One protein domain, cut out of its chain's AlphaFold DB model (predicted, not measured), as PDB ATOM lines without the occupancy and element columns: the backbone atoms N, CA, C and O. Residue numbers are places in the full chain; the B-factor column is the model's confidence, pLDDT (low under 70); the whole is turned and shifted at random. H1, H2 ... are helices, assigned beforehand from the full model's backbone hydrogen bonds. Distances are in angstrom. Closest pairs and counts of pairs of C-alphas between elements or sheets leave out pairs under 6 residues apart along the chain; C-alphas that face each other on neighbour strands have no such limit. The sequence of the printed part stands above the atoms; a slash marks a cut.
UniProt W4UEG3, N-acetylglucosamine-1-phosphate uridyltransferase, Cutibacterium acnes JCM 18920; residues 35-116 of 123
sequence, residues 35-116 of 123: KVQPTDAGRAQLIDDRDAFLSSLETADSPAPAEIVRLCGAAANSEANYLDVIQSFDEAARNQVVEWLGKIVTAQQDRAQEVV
ATOM      1  N   LYS A  35      -7.830 -10.284  13.616       95.44
ATOM      2  CA  LYS A  35      -7.059  -9.775  14.764       95.44
ATOM      3  C   LYS A  35      -7.852  -9.807  16.074       95.44
ATOM      4  O   LYS A  35      -7.295  -9.468  17.119       95.44
ATOM      5  N   VAL A  36      -9.136 -10.161  16.028       93.19
ATOM      6  CA  VAL A  36     -10.002 -10.231  17.208       93.19
ATOM      7  C   VAL A  36      -9.550 -11.388  18.095       93.19
ATOM      8  O   VAL A  36      -9.181 -12.456  17.617       93.19
ATOM      9  N   GLN A  37      -9.557 -11.155  19.406       93.56
ATOM     10  CA  GLN A  37      -9.302 -12.182  20.413       93.56
ATOM     11  C   GLN A  37     -10.640 -12.652  21.003       93.56
ATOM     12  O   GLN A  37     -11.492 -11.793  21.271       93.56
ATOM     13  N   PRO A  38     -10.827 -13.959  21.270       92.62
ATOM     14  CA  PRO A  38     -12.076 -14.530  21.786       92.62
ATOM     15  C   PRO A  38     -12.236 -14.238  23.289       92.62
ATOM     16  O   PRO A  38     -12.160 -15.116  24.141       92.62
ATOM     17  N   THR A  39     -12.376 -12.959  23.625       92.62
ATOM     18  CA  THR A  39     -12.422 -12.451  25.008       92.62
ATOM     19  C   THR A  39     -13.835 -12.411  25.590       92.62
ATOM     20  O   THR A  39     -13.994 -12.223  26.793       92.62
ATOM     21  N   ASP A  40     -14.846 -12.614  24.749       90.06
ATOM     22  CA  ASP A  40     -16.257 -12.740  25.102       90.06
ATOM     23  C   ASP A  40     -16.979 -13.610  24.058       90.06
ATOM     24  O   ASP A  40     -16.410 -13.952  23.016       90.06
ATOM     25  N   ALA A  41     -18.225 -13.986  24.359       87.75
ATOM     26  CA  ALA A  41     -19.019 -14.884  23.524       87.75
ATOM     27  C   ALA A  41     -19.296 -14.304  22.127       87.75
ATOM     28  O   ALA A  41     -19.148 -15.020  21.142       87.75
ATOM     29  N   GLY A  42     -19.622 -13.010  22.029       88.00
ATOM     30  CA  GLY A  42     -19.861 -12.350  20.743       88.00
ATOM     31  C   GLY A  42     -18.614 -12.314  19.859       88.00
ATOM     32  O   GLY A  42     -18.691 -12.557  18.658       88.00
ATOM     33  N   ARG A  43     -17.436 -12.068  20.445       90.81
ATOM     34  CA  ARG A  43     -16.158 -12.116  19.720       90.81
ATOM     35  C   ARG A  43     -15.779 -13.523  19.282       90.81
ATOM     36  O   ARG A  43     -15.243 -13.661  18.189       90.81
ATOM     37  N   ALA A  44     -16.025 -14.536  20.112       92.12
ATOM     38  CA  ALA A  44     -15.809 -15.928  19.726       92.12
ATOM     39  C   ALA A  44     -16.715 -16.313  18.545       92.12
ATOM     40  O   ALA A  44     -16.211 -16.768  17.526       92.12
ATOM     41  N   GLN A  45     -18.011 -15.993  18.630       91.62
ATOM     42  CA  GLN A  45     -18.982 -16.229  17.558       91.62
ATOM     43  C   GLN A  45     -18.596 -15.511  16.257       91.62
ATOM     44  O   GLN A  45     -18.572 -16.123  15.199       91.62
ATOM     45  N   LEU A  46     -18.188 -14.237  16.318       91.81
ATOM     46  CA  LEU A  46     -17.725 -13.499  15.134       91.81
ATOM     47  C   LEU A  46     -16.489 -14.132  14.467       91.81
ATOM     48  O   LEU A  46     -16.320 -14.008  13.254       91.81
ATOM     49  N   ILE A  47     -15.596 -14.752  15.245       92.94
ATOM     50  CA  ILE A  47     -14.422 -15.454  14.710       92.94
ATOM     51  C   ILE A  47     -14.852 -16.765  14.045       92.94
ATOM     52  O   ILE A  47     -14.419 -17.032  12.923       92.94
ATOM     53  N   ASP A  48     -15.693 -17.549  14.720       94.25
ATOM     54  CA  ASP A  48     -16.156 -18.858  14.250       94.25
ATOM     55  C   ASP A  48     -17.028 -18.725  12.989       94.25
ATOM     56  O   ASP A  48     -16.822 -19.443  12.009       94.25
ATOM     57  N   ASP A  49     -17.915 -17.728  12.963       94.62
ATOM     58  CA  ASP A  49     -18.858 -17.467  11.872       94.62
ATOM     59  C   ASP A  49     -18.379 -16.372  10.904       94.62
ATOM     60  O   ASP A  49     -19.169 -15.801  10.146       94.62
ATOM     61  N   ARG A  50     -17.072 -16.063  10.893       93.00
ATOM     62  CA  ARG A  50     -16.483 -14.961  10.107       93.00
ATOM     63  C   ARG A  50     -16.961 -14.939   8.660       93.00
ATOM     64  O   ARG A  50     -17.348 -13.887   8.156       93.00
ATOM     65  N   ASP A  51     -16.878 -16.075   7.974       93.00
ATOM     66  CA  ASP A  51     -17.170 -16.138   6.542       93.00
ATOM     67  C   ASP A  51     -18.672 -15.917   6.289       93.00
ATOM     68  O   ASP A  51     -19.035 -15.146   5.403       93.00
ATOM     69  N   ALA A  52     -19.541 -16.485   7.135       92.31
ATOM     70  CA  ALA A  52     -20.983 -16.246   7.089       92.31
ATOM     71  C   ALA A  52     -21.324 -14.773   7.374       92.31
ATOM     72  O   ALA A  52     -22.135 -14.174   6.664       92.31
ATOM     73  N   PHE A  53     -20.650 -14.154   8.347       92.38
ATOM     74  CA  PHE A  53     -20.824 -12.740   8.664       92.38
ATOM     75  C   PHE A  53     -20.403 -11.858   7.485       92.38
ATOM     76  O   PHE A  53     -21.154 -10.973   7.081       92.38
ATOM     77  N   LEU A  54     -19.247 -12.109   6.866       91.88
ATOM     78  CA  LEU A  54     -18.795 -11.340   5.702       91.88
ATOM     79  C   LEU A  54     -19.733 -11.512   4.498       91.88
ATOM     80  O   LEU A  54     -20.005 -10.530   3.803       91.88
ATOM     81  N   SER A  55     -20.271 -12.716   4.287       90.38
ATOM     82  CA  SER A  55     -21.295 -12.976   3.270       90.38
ATOM     83  C   SER A  55     -22.616 -12.260   3.566       90.38
ATOM     84  O   SER A  55     -23.262 -11.785   2.635       90.38
ATOM     85  N   SER A  56     -23.006 -12.086   4.833       88.25
ATOM     86  CA  SER A  56     -24.221 -11.333   5.196       88.25
ATOM     87  C   SER A  56     -24.174  -9.861   4.753       88.25
ATOM     88  O   SER A  56     -25.207  -9.258   4.458       88.25
ATOM     89  N   LEU A  57     -22.963  -9.302   4.622       85.56
ATOM     90  CA  LEU A  57     -22.727  -7.932   4.161       85.56
ATOM     91  C   LEU A  57     -22.859  -7.782   2.640       85.56
ATOM     92  O   LEU A  57     -22.665  -6.673   2.120       85.56
ATOM     93  N   GLU A  58     -23.119  -8.871   1.907       81.44
ATOM     94  CA  GLU A  58     -23.489  -8.846   0.492       81.44
ATOM     95  C   GLU A  58     -24.726  -7.993   0.219       81.44
ATOM     96  O   GLU A  58     -25.533  -7.692   1.101       81.44
ATOM     97  N   THR A  59     -24.789  -7.450  -0.997       70.44
ATOM     98  CA  THR A  59     -25.793  -6.447  -1.352       70.44
ATOM     99  C   THR A  59     -27.183  -7.043  -1.144       70.44
ATOM    100  O   THR A  59     -27.501  -8.088  -1.707       70.44
ATOM    101  N   ALA A  60     -28.010  -6.395  -0.325       67.38
ATOM    102  CA  ALA A  60     -29.430  -6.698  -0.293       67.38
ATOM    103  C   ALA A  60     -30.083  -5.988  -1.481       67.38
ATOM    104  O   ALA A  60     -30.166  -4.762  -1.501       67.38
ATOM    105  N   ASP A  61     -30.516  -6.757  -2.476       71.00
ATOM    106  CA  ASP A  61     -31.290  -6.197  -3.576       71.00
ATOM    107  C   ASP A  61     -32.723  -5.932  -3.114       71.00
ATOM    108  O   ASP A  61     -33.395  -6.791  -2.540       71.00
ATOM    109  N   SER A  62     -33.192  -4.717  -3.374       80.06
ATOM    110  CA  SER A  62     -34.580  -4.313  -3.189       80.06
ATOM    111  C   SER A  62     -34.978  -3.433  -4.369       80.06
ATOM    112  O   SER A  62     -34.225  -2.512  -4.705       80.06
ATOM    113  N   PRO A  63     -36.124  -3.684  -5.026       86.44
ATOM    114  CA  PRO A  63     -36.542  -2.882  -6.166       86.44
ATOM    115  C   PRO A  63     -36.732  -1.421  -5.747       86.44
ATOM    116  O   PRO A  63     -37.347  -1.133  -4.720       86.44
ATOM    117  N   ALA A  64     -36.210  -0.499  -6.556       89.06
ATOM    118  CA  ALA A  64     -36.407   0.927  -6.333       89.06
ATOM    119  C   ALA A  64     -37.904   1.294  -6.412       89.06
ATOM    120  O   ALA A  64     -38.642   0.674  -7.188       89.06
ATOM    121  N   PRO A  65     -38.371   2.312  -5.663       93.06
ATOM    122  CA  PRO A  65     -39.766   2.735  -5.716       93.06
ATOM    123  C   PRO A  65     -40.170   3.138  -7.139       93.06
ATOM    124  O   PRO A  65     -39.455   3.889  -7.808       93.06
ATOM    125  N   ALA A  66     -41.331   2.663  -7.597       93.06
ATOM    126  CA  ALA A  66     -41.782   2.832  -8.983       93.06
ATOM    127  C   ALA A  66     -41.829   4.304  -9.426       93.06
ATOM    128  O   ALA A  66     -41.479   4.626 -10.560       93.06
ATOM    129  N   GLU A  67     -42.208   5.199  -8.516       89.44
ATOM    130  CA  GLU A  67     -42.256   6.635  -8.777       89.44
ATOM    131  C   GLU A  67     -40.863   7.228  -9.026       89.44
ATOM    132  O   GLU A  67     -40.676   8.007  -9.956       89.44
ATOM    133  N   ILE A  68     -39.853   6.794  -8.270       91.56
ATOM    134  CA  ILE A  68     -38.464   7.229  -8.459       91.56
ATOM    135  C   ILE A  68     -37.924   6.722  -9.795       91.56
ATOM    136  O   ILE A  68     -37.303   7.479 -10.540       91.56
ATOM    137  N   VAL A  69     -38.217   5.464 -10.143       91.38
ATOM    138  CA  VAL A  69     -37.865   4.899 -11.454       91.38
ATOM    139  C   VAL A  69     -38.510   5.708 -12.581       91.38
ATOM    140  O   VAL A  69     -37.845   6.028 -13.566       91.38
ATOM    141  N   ARG A  70     -39.781   6.094 -12.426       88.94
ATOM    142  CA  ARG A  70     -40.514   6.908 -13.402       88.94
ATOM    143  C   ARG A  70     -39.908   8.305 -13.556       88.94
ATOM    144  O   ARG A  70     -39.695   8.736 -14.688       88.94
ATOM    145  N   LEU A  71     -39.616   8.997 -12.452       87.81
ATOM    146  CA  LEU A  71     -39.013  10.336 -12.455       87.81
ATOM    147  C   LEU A  71     -37.630  10.325 -13.117       87.81
ATOM    148  O   LEU A  71     -37.377  11.104 -14.037       87.81
ATOM    149  N   CYS A  72     -36.767   9.391 -12.718       87.81
ATOM    150  CA  CYS A  72     -35.442   9.232 -13.314       87.81
ATOM    151  C   CYS A  72     -35.517   8.827 -14.793       87.81
ATOM    152  O   CYS A  72     -34.758   9.344 -15.608       87.81
ATOM    153  N   GLY A  73     -36.449   7.944 -15.164       85.25
ATOM    154  CA  GLY A  73     -36.657   7.535 -16.553       85.25
ATOM    155  C   GLY A  73     -37.123   8.687 -17.450       85.25
ATOM    156  O   GLY A  73     -36.602   8.866 -18.549       85.25
ATOM    157  N   ALA A  74     -38.055   9.518 -16.973       85.00
ATOM    158  CA  ALA A  74     -38.511  10.707 -17.695       85.00
ATOM    159  C   ALA A  74     -37.384  11.735 -17.890       85.00
ATOM    160  O   ALA A  74     -37.243  12.317 -18.969       85.00
ATOM    161  N   ALA A  75     -36.554  11.920 -16.866       83.75
ATOM    162  CA  ALA A  75     -35.402  12.802 -16.924       83.75
ATOM    163  C   ALA A  75     -34.310  12.310 -17.885       83.75
ATOM    164  O   ALA A  75     -33.774  13.107 -18.655       83.75
ATOM    165  N   ALA A  76     -34.025  11.004 -17.888       79.62
ATOM    166  CA  ALA A  76     -33.076  10.394 -18.816       79.62
ATOM    167  C   ALA A  76     -33.504  10.596 -20.279       79.62
ATOM    168  O   ALA A  76     -32.682  10.961 -21.114       79.62
ATOM    169  N   ASN A  77     -34.801  10.453 -20.572       80.19
ATOM    170  CA  ASN A  77     -35.358  10.712 -21.906       80.19
ATOM    171  C   ASN A  77     -35.289  12.190 -22.323       80.19
ATOM    172  O   ASN A  77     -35.391  12.493 -23.508       80.19
ATOM    173  N   SER A  78     -35.144  13.097 -21.359       78.38
ATOM    174  CA  SER A  78     -35.068  14.545 -21.586       78.38
ATOM    175  C   SER A  78     -33.628  15.077 -21.554       78.38
ATOM    176  O   SER A  78     -33.439  16.289 -21.523       78.38
ATOM    177  N   GLU A  79     -32.624  14.190 -21.501       78.31
ATOM    178  CA  GLU A  79     -31.195  14.526 -21.362       78.31
ATOM    179  C   GLU A  79     -30.884  15.444 -20.162       78.31
ATOM    180  O   GLU A  79     -29.889  16.174 -20.142       78.31
ATOM    181  N   ALA A  80     -31.734  15.411 -19.131       77.81
ATOM    182  CA  ALA A  80     -31.557  16.235 -17.946       77.81
ATOM    183  C   ALA A  80     -30.315  15.793 -17.160       77.81
ATOM    184  O   ALA A  80     -30.004  14.603 -17.049       77.81
ATOM    185  N   ASN A  81     -29.600  16.757 -16.574       79.44
ATOM    186  CA  ASN A  81     -28.457  16.445 -15.730       79.44
ATOM    187  C   ASN A  81     -28.932  15.727 -14.464       79.44
ATOM    188  O   ASN A  81     -29.787  16.228 -13.742       79.44
ATOM    189  N   TYR A  82     -28.333  14.578 -14.163       74.25
ATOM    190  CA  TYR A  82     -28.653  13.787 -12.977       74.25
ATOM    191  C   TYR A  82     -28.695  14.594 -11.675       74.25
ATOM    192  O   TYR A  82     -29.590  14.379 -10.866       74.25
ATOM    193  N   LEU A  83     -27.742  15.506 -11.454       79.50
ATOM    194  CA  LEU A  83     -27.711  16.275 -10.211       79.50
ATOM    195  C   LEU A  83     -28.927  17.192 -10.103       79.50
ATOM    196  O   LEU A  83     -29.516  17.265  -9.030       79.50
ATOM    197  N   ASP A  84     -29.345  17.802 -11.210       83.81
ATOM    198  CA  ASP A  84     -30.537  18.650 -11.250       83.81
ATOM    199  C   ASP A  84     -31.799  17.813 -10.992       83.81
ATOM    200  O   ASP A  84     -32.681  18.220 -10.242       83.81
ATOM    201  N   VAL A  85     -31.852  16.596 -11.541       85.94
ATOM    202  CA  VAL A  85     -32.959  15.648 -11.342       85.94
ATOM    203  C   VAL A  85     -33.081  15.245  -9.876       85.94
ATOM    204  O   VAL A  85     -34.152  15.392  -9.293       85.94
ATOM    205  N   ILE A  86     -31.989  14.794  -9.257       85.38
ATOM    206  CA  ILE A  86     -31.990  14.412  -7.840       85.38
ATOM    207  C   ILE A  86     -32.294  15.616  -6.940       85.38
ATOM    208  O   ILE A  86     -33.028  15.479  -5.964       85.38
ATOM    209  N   GLN A  87     -31.773  16.803  -7.262       86.88
ATOM    210  CA  GLN A  87     -32.057  18.026  -6.501       86.88
ATOM    211  C   GLN A  87     -33.508  18.494  -6.645       86.88
ATOM    212  O   GLN A  87     -34.031  19.124  -5.729       86.88
ATOM    213  N   SER A  88     -34.164  18.169  -7.760       91.12
ATOM    214  CA  SER A  88     -35.574  18.491  -7.997       91.12
ATOM    215  C   SER A  88     -36.563  17.569  -7.282       91.12
ATOM    216  O   SER A  88     -37.766  17.821  -7.349       91.12
ATOM    217  N   PHE A  89     -36.094  16.516  -6.602       93.88
ATOM    218  CA  PHE A  89     -36.978  15.637  -5.842       93.88
ATOM    219  C   PHE A  89     -37.687  16.418  -4.738       93.88
ATOM    220  O   PHE A  89     -37.060  17.047  -3.878       93.88
ATOM    221  N   ASP A  90     -39.013  16.328  -4.754       93.75
ATOM    222  CA  ASP A  90     -39.837  16.856  -3.684       93.75
ATOM    223  C   ASP A  90     -39.656  16.039  -2.395       93.75
ATOM    224  O   ASP A  90     -38.971  15.012  -2.334       93.75
ATOM    225  N   GLU A  91     -40.253  16.522  -1.309       94.81
ATOM    226  CA  GLU A  91     -40.126  15.869  -0.011       94.81
ATOM    227  C   GLU A  91     -40.634  14.421  -0.026       94.81
ATOM    228  O   GLU A  91     -39.997  13.544   0.556       94.81
ATOM    229  N   ALA A  92     -41.721  14.149  -0.752       94.38
ATOM    230  CA  ALA A  92     -42.300  12.817  -0.851       94.38
ATOM    231  C   ALA A  92     -41.370  11.833  -1.579       94.38
ATOM    232  O   ALA A  92     -41.171  10.712  -1.104       94.38
ATOM    233  N   ALA A  93     -40.768  12.239  -2.698       92.81
ATOM    234  CA  ALA A  93     -39.804  11.434  -3.439       92.81
ATOM    235  C   ALA A  93     -38.540  11.172  -2.607       92.81
ATOM    236  O   ALA A  93     -38.068  10.035  -2.531       92.81
ATOM    237  N   ARG A  94     -38.018  12.190  -1.909       92.50
ATOM    238  CA  ARG A  94     -36.863  12.013  -1.011       92.50
ATOM    239  C   ARG A  94     -37.165  11.030   0.115       92.50
ATOM    240  O   ARG A  94     -36.352  10.145   0.364       92.50
ATOM    241  N   ASN A  95     -38.331  11.142   0.752       94.19
ATOM    242  CA  ASN A  95     -38.729  10.237   1.831       94.19
ATOM    243  C   ASN A  95     -38.835   8.787   1.338       94.19
ATOM    244  O   ASN A  95     -38.334   7.888   2.007       94.19
ATOM    245  N   GLN A  96     -39.380   8.558   0.138       93.44
ATOM    246  CA  GLN A  96     -39.418   7.223  -0.473       93.44
ATOM    247  C   GLN A  96     -38.020   6.651  -0.737       93.44
ATOM    248  O   GLN A  96     -37.784   5.468  -0.495       93.44
ATOM    249  N   VAL A  97     -37.079   7.473  -1.217       91.62
ATOM    250  CA  VAL A  97     -35.685   7.044  -1.423       91.62
ATOM    251  C   VAL A  97     -35.023   6.692  -0.093       91.62
ATOM    252  O   VAL A  97     -34.387   5.645   0.005       91.62
ATOM    253  N   VAL A  98     -35.183   7.533   0.932       92.62
ATOM    254  CA  VAL A  98     -34.619   7.290   2.269       92.62
ATOM    255  C   VAL A  98     -35.193   6.015   2.878       92.62
ATOM    256  O   VAL A  98     -34.431   5.193   3.374       92.62
ATOM    257  N   GLU A  99     -36.507   5.809   2.800       93.25
ATOM    258  CA  GLU A  99     -37.156   4.597   3.305       93.25
ATOM    259  C   GLU A  99     -36.658   3.345   2.568       93.25
ATOM    260  O   GLU A  99     -36.349   2.330   3.193       93.25
ATOM    261  N   TRP A 100     -36.544   3.412   1.240       93.38
ATOM    262  CA  TRP A 100     -36.044   2.303   0.430       93.38
ATOM    263  C   TRP A 100     -34.593   1.940   0.766       93.38
ATOM    264  O   TRP A 100     -34.296   0.772   1.019       93.38
ATOM    265  N   LEU A 101     -33.699   2.931   0.828       90.00
ATOM    266  CA  LEU A 101     -32.302   2.718   1.215       90.00
ATOM    267  C   LEU A 101     -32.187   2.247   2.670       90.00
ATOM    268  O   LEU A 101     -31.373   1.375   2.967       90.00
ATOM    269  N   GLY A 102     -33.035   2.771   3.558       89.69
ATOM    270  CA  GLY A 102     -33.140   2.335   4.946       89.69
ATOM    271  C   GLY A 102     -33.463   0.848   5.046       89.69
ATOM    272  O   GLY A 102     -32.738   0.121   5.711       89.69
ATOM    273  N   LYS A 103     -34.460   0.359   4.297       89.94
ATOM    274  CA  LYS A 103     -34.816  -1.073   4.256       89.94
ATOM    275  C   LYS A 103     -33.666  -1.963   3.788       89.94
ATOM    276  O   LYS A 103     -33.507  -3.060   4.313       89.94
ATOM    277  N   ILE A 104     -32.869  -1.510   2.817       88.31
ATOM    278  CA  ILE A 104     -31.676  -2.242   2.359       88.31
ATOM    279  C   ILE A 104     -30.667  -2.371   3.505       88.31
ATOM    280  O   ILE A 104     -30.161  -3.464   3.750       88.31
ATOM    281  N   VAL A 105     -30.402  -1.274   4.223       85.94
ATOM    282  CA  VAL A 105     -29.476  -1.265   5.366       85.94
ATOM    283  C   VAL A 105     -30.002  -2.133   6.507       85.94
ATOM    284  O   VAL A 105     -29.256  -2.971   7.003       85.94
ATOM    285  N   THR A 106     -31.276  -1.994   6.880       88.06
ATOM    286  CA  THR A 106     -31.913  -2.809   7.923       88.06
ATOM    287  C   THR A 106     -31.840  -4.293   7.580       88.06
ATOM    288  O   THR A 106     -31.371  -5.077   8.391       88.06
ATOM    289  N   ALA A 107     -32.165  -4.688   6.346       88.00
ATOM    290  CA  ALA A 107     -32.071  -6.088   5.937       88.00
ATOM    291  C   ALA A 107     -30.633  -6.641   6.004       88.00
ATOM    292  O   ALA A 107     -30.440  -7.822   6.281       88.00
ATOM    293  N   GLN A 108     -29.613  -5.816   5.738       86.94
ATOM    294  CA  GLN A 108     -28.213  -6.225   5.910       86.94
ATOM    295  C   GLN A 108     -27.832  -6.360   7.386       86.94
ATOM    296  O   GLN A 108     -27.118  -7.289   7.751       86.94
ATOM    297  N   GLN A 109     -28.309  -5.445   8.227       87.25
ATOM    298  CA  GLN A 109     -28.108  -5.481   9.672       87.25
ATOM    299  C   GLN A 109     -28.768  -6.711  10.302       87.25
ATOM    300  O   GLN A 109     -28.106  -7.413  11.059       87.25
ATOM    301  N   ASP A 110     -30.006  -7.023   9.921       88.44
ATOM    302  CA  ASP A 110     -30.744  -8.190  10.408       88.44
ATOM    303  C   ASP A 110     -30.011  -9.493  10.059       88.44
ATOM    304  O   ASP A 110     -29.761 -10.317  10.933       88.44
ATOM    305  N   ARG A 111     -29.553  -9.651   8.808       89.00
ATOM    306  CA  ARG A 111     -28.758 -10.827   8.400       89.00
ATOM    307  C   ARG A 111     -27.440 -10.937   9.157       89.00
ATOM    308  O   ARG A 111     -27.000 -12.038   9.458       89.00
ATOM    309  N   ALA A 112     -26.781  -9.815   9.432       88.88
ATOM    310  CA  ALA A 112     -25.553  -9.819  10.218       88.88
ATOM    311  C   ALA A 112     -25.829 -10.229  11.676       88.88
ATOM    312  O   ALA A 112     -25.068 -11.003  12.254       88.88
ATOM    313  N   GLN A 113     -26.938  -9.747  12.242       88.88
ATOM    314  CA  GLN A 113     -27.407 -10.052  13.591       88.88
ATOM    315  C   GLN A 113     -27.818 -11.521  13.761       88.88
ATOM    316  O   GLN A 113     -27.574 -12.080  14.824       88.88
ATOM    317  N   GLU A 114     -28.387 -12.148  12.724       89.19
ATOM    318  CA  GLU A 114     -28.678 -13.593  12.680       89.19
ATOM    319  C   GLU A 114     -27.410 -14.460  12.743       89.19
ATOM    320  O   GLU A 114     -27.475 -15.614  13.160       89.19
ATOM    321  N   VAL A 115     -26.263 -13.926  12.310       88.88
ATOM    322  CA  VAL A 115     -24.977 -14.638  12.351       88.88
ATOM    323  C   VAL A 115     -24.251 -14.404  13.675       88.88
ATOM    324  O   VAL A 115     -23.635 -15.322  14.210       88.88
ATOM    325  N   VAL A 116     -24.306 -13.185  14.217       87.00
ATOM    326  CA  VAL A 116     -23.661 -12.841  15.490       87.00
ATOM    327  C   VAL A 116     -24.678 -12.205  16.429       87.00
ATOM    328  O   VAL A 116     -24.920 -10.999  16.384       87.00
TER     329      VAL A 116
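AT A GLANCE: This is residues 35 to 116 of the 123 residues of the protein "N-acetylglucosamine-1-phosphate uridyltransferase" of Cutibacterium acnes JCM 18920 (UniProt W4UEG3). One long helix, H5, makes most of the length of a rod, with a small group of short helices at each of its ends: H1 and H2 at the end where H5 finishes, H3 and H4 at the end where H5 begins. A stretch with no named element, residues 57 to 65, runs lengthwise from one group to the other. The printed part has 82 residues with five named helices, H1 to H5 in order along the chain, no named strand, and is all helix. The whole is extended, with a radius of gyration of the C-alphas of 19.0 A, and spans 57 by 21 by 18 A.

HOW THE PARTS SIT: The longest helix is H5, residues 91 to 115. H2, residues 50 to 56, touches it at a shallow tilt of 27 degrees, opposite ways; H5 touches H2 with residues 108 to 115 alone, and the closest C-alphas, those of Ser 56 and Ala 112, are 5.4 A apart. H1, residues 41 to 48, touches no helix. It is close to H2 but not clearly touching, about perpendicular at 89 degrees, with the closest C-alphas, those of Leu 46 and Phe 53, 7.2 A apart. H3, residues 66 to 77, only just touches H5, with 3 pairs of C-alphas within 8 A, at a steep tilt of 60 degrees, opposite ways. H3 touches H5 with residues 67 to 68 alone, and H5 touches H3 with residues 93 to 97 alone; the closest C-alphas, those of Ile 68 and Ala 93, are 6.7 A apart. H4, residues 82 to 87, only just touches H3, with 3 pairs of C-alphas within 8 A, through residues 72 to 75 of H3 alone, at a steep tilt of 47 degrees, opposite ways; the closest C-alphas, those of Ala 75 and Val 85, are 6.7 A apart. H4 and H5 are apart, although they follow each other in the chain. The helix packing is mostly crossed, only just: 1 of 3 touching pairs is at a shallow tilt. In H1, H2, H3, H4 and H5 every O i to N i+4 pair is within hydrogen-bond range.

IN THESE COORDINATES: H5 begins at C-alpha 91, (-40.126, 15.869, -0.011), and ends at C-alpha 115, (-24.977, -14.638, 12.351), 36.2 A from first to last C-alpha. H3 is 16.4 A long. H1, 10.5 A long, begins at C-alpha 41, (-19.019, -14.884, 23.524). H2 measures 9.9 A and H4 8.5 A.

THE WHOLE: The two C-alphas farthest apart are those of Thr 39 and Ser 78, at 58.4 A. The printed part has no cut. The links H1 to H2, H3 to H4 and H4 to H5 are tight; H2 to H3, with 9 residues between them, is a short link. The mean pLDDT of the printed part is 88.1, and residue 60 is under 70.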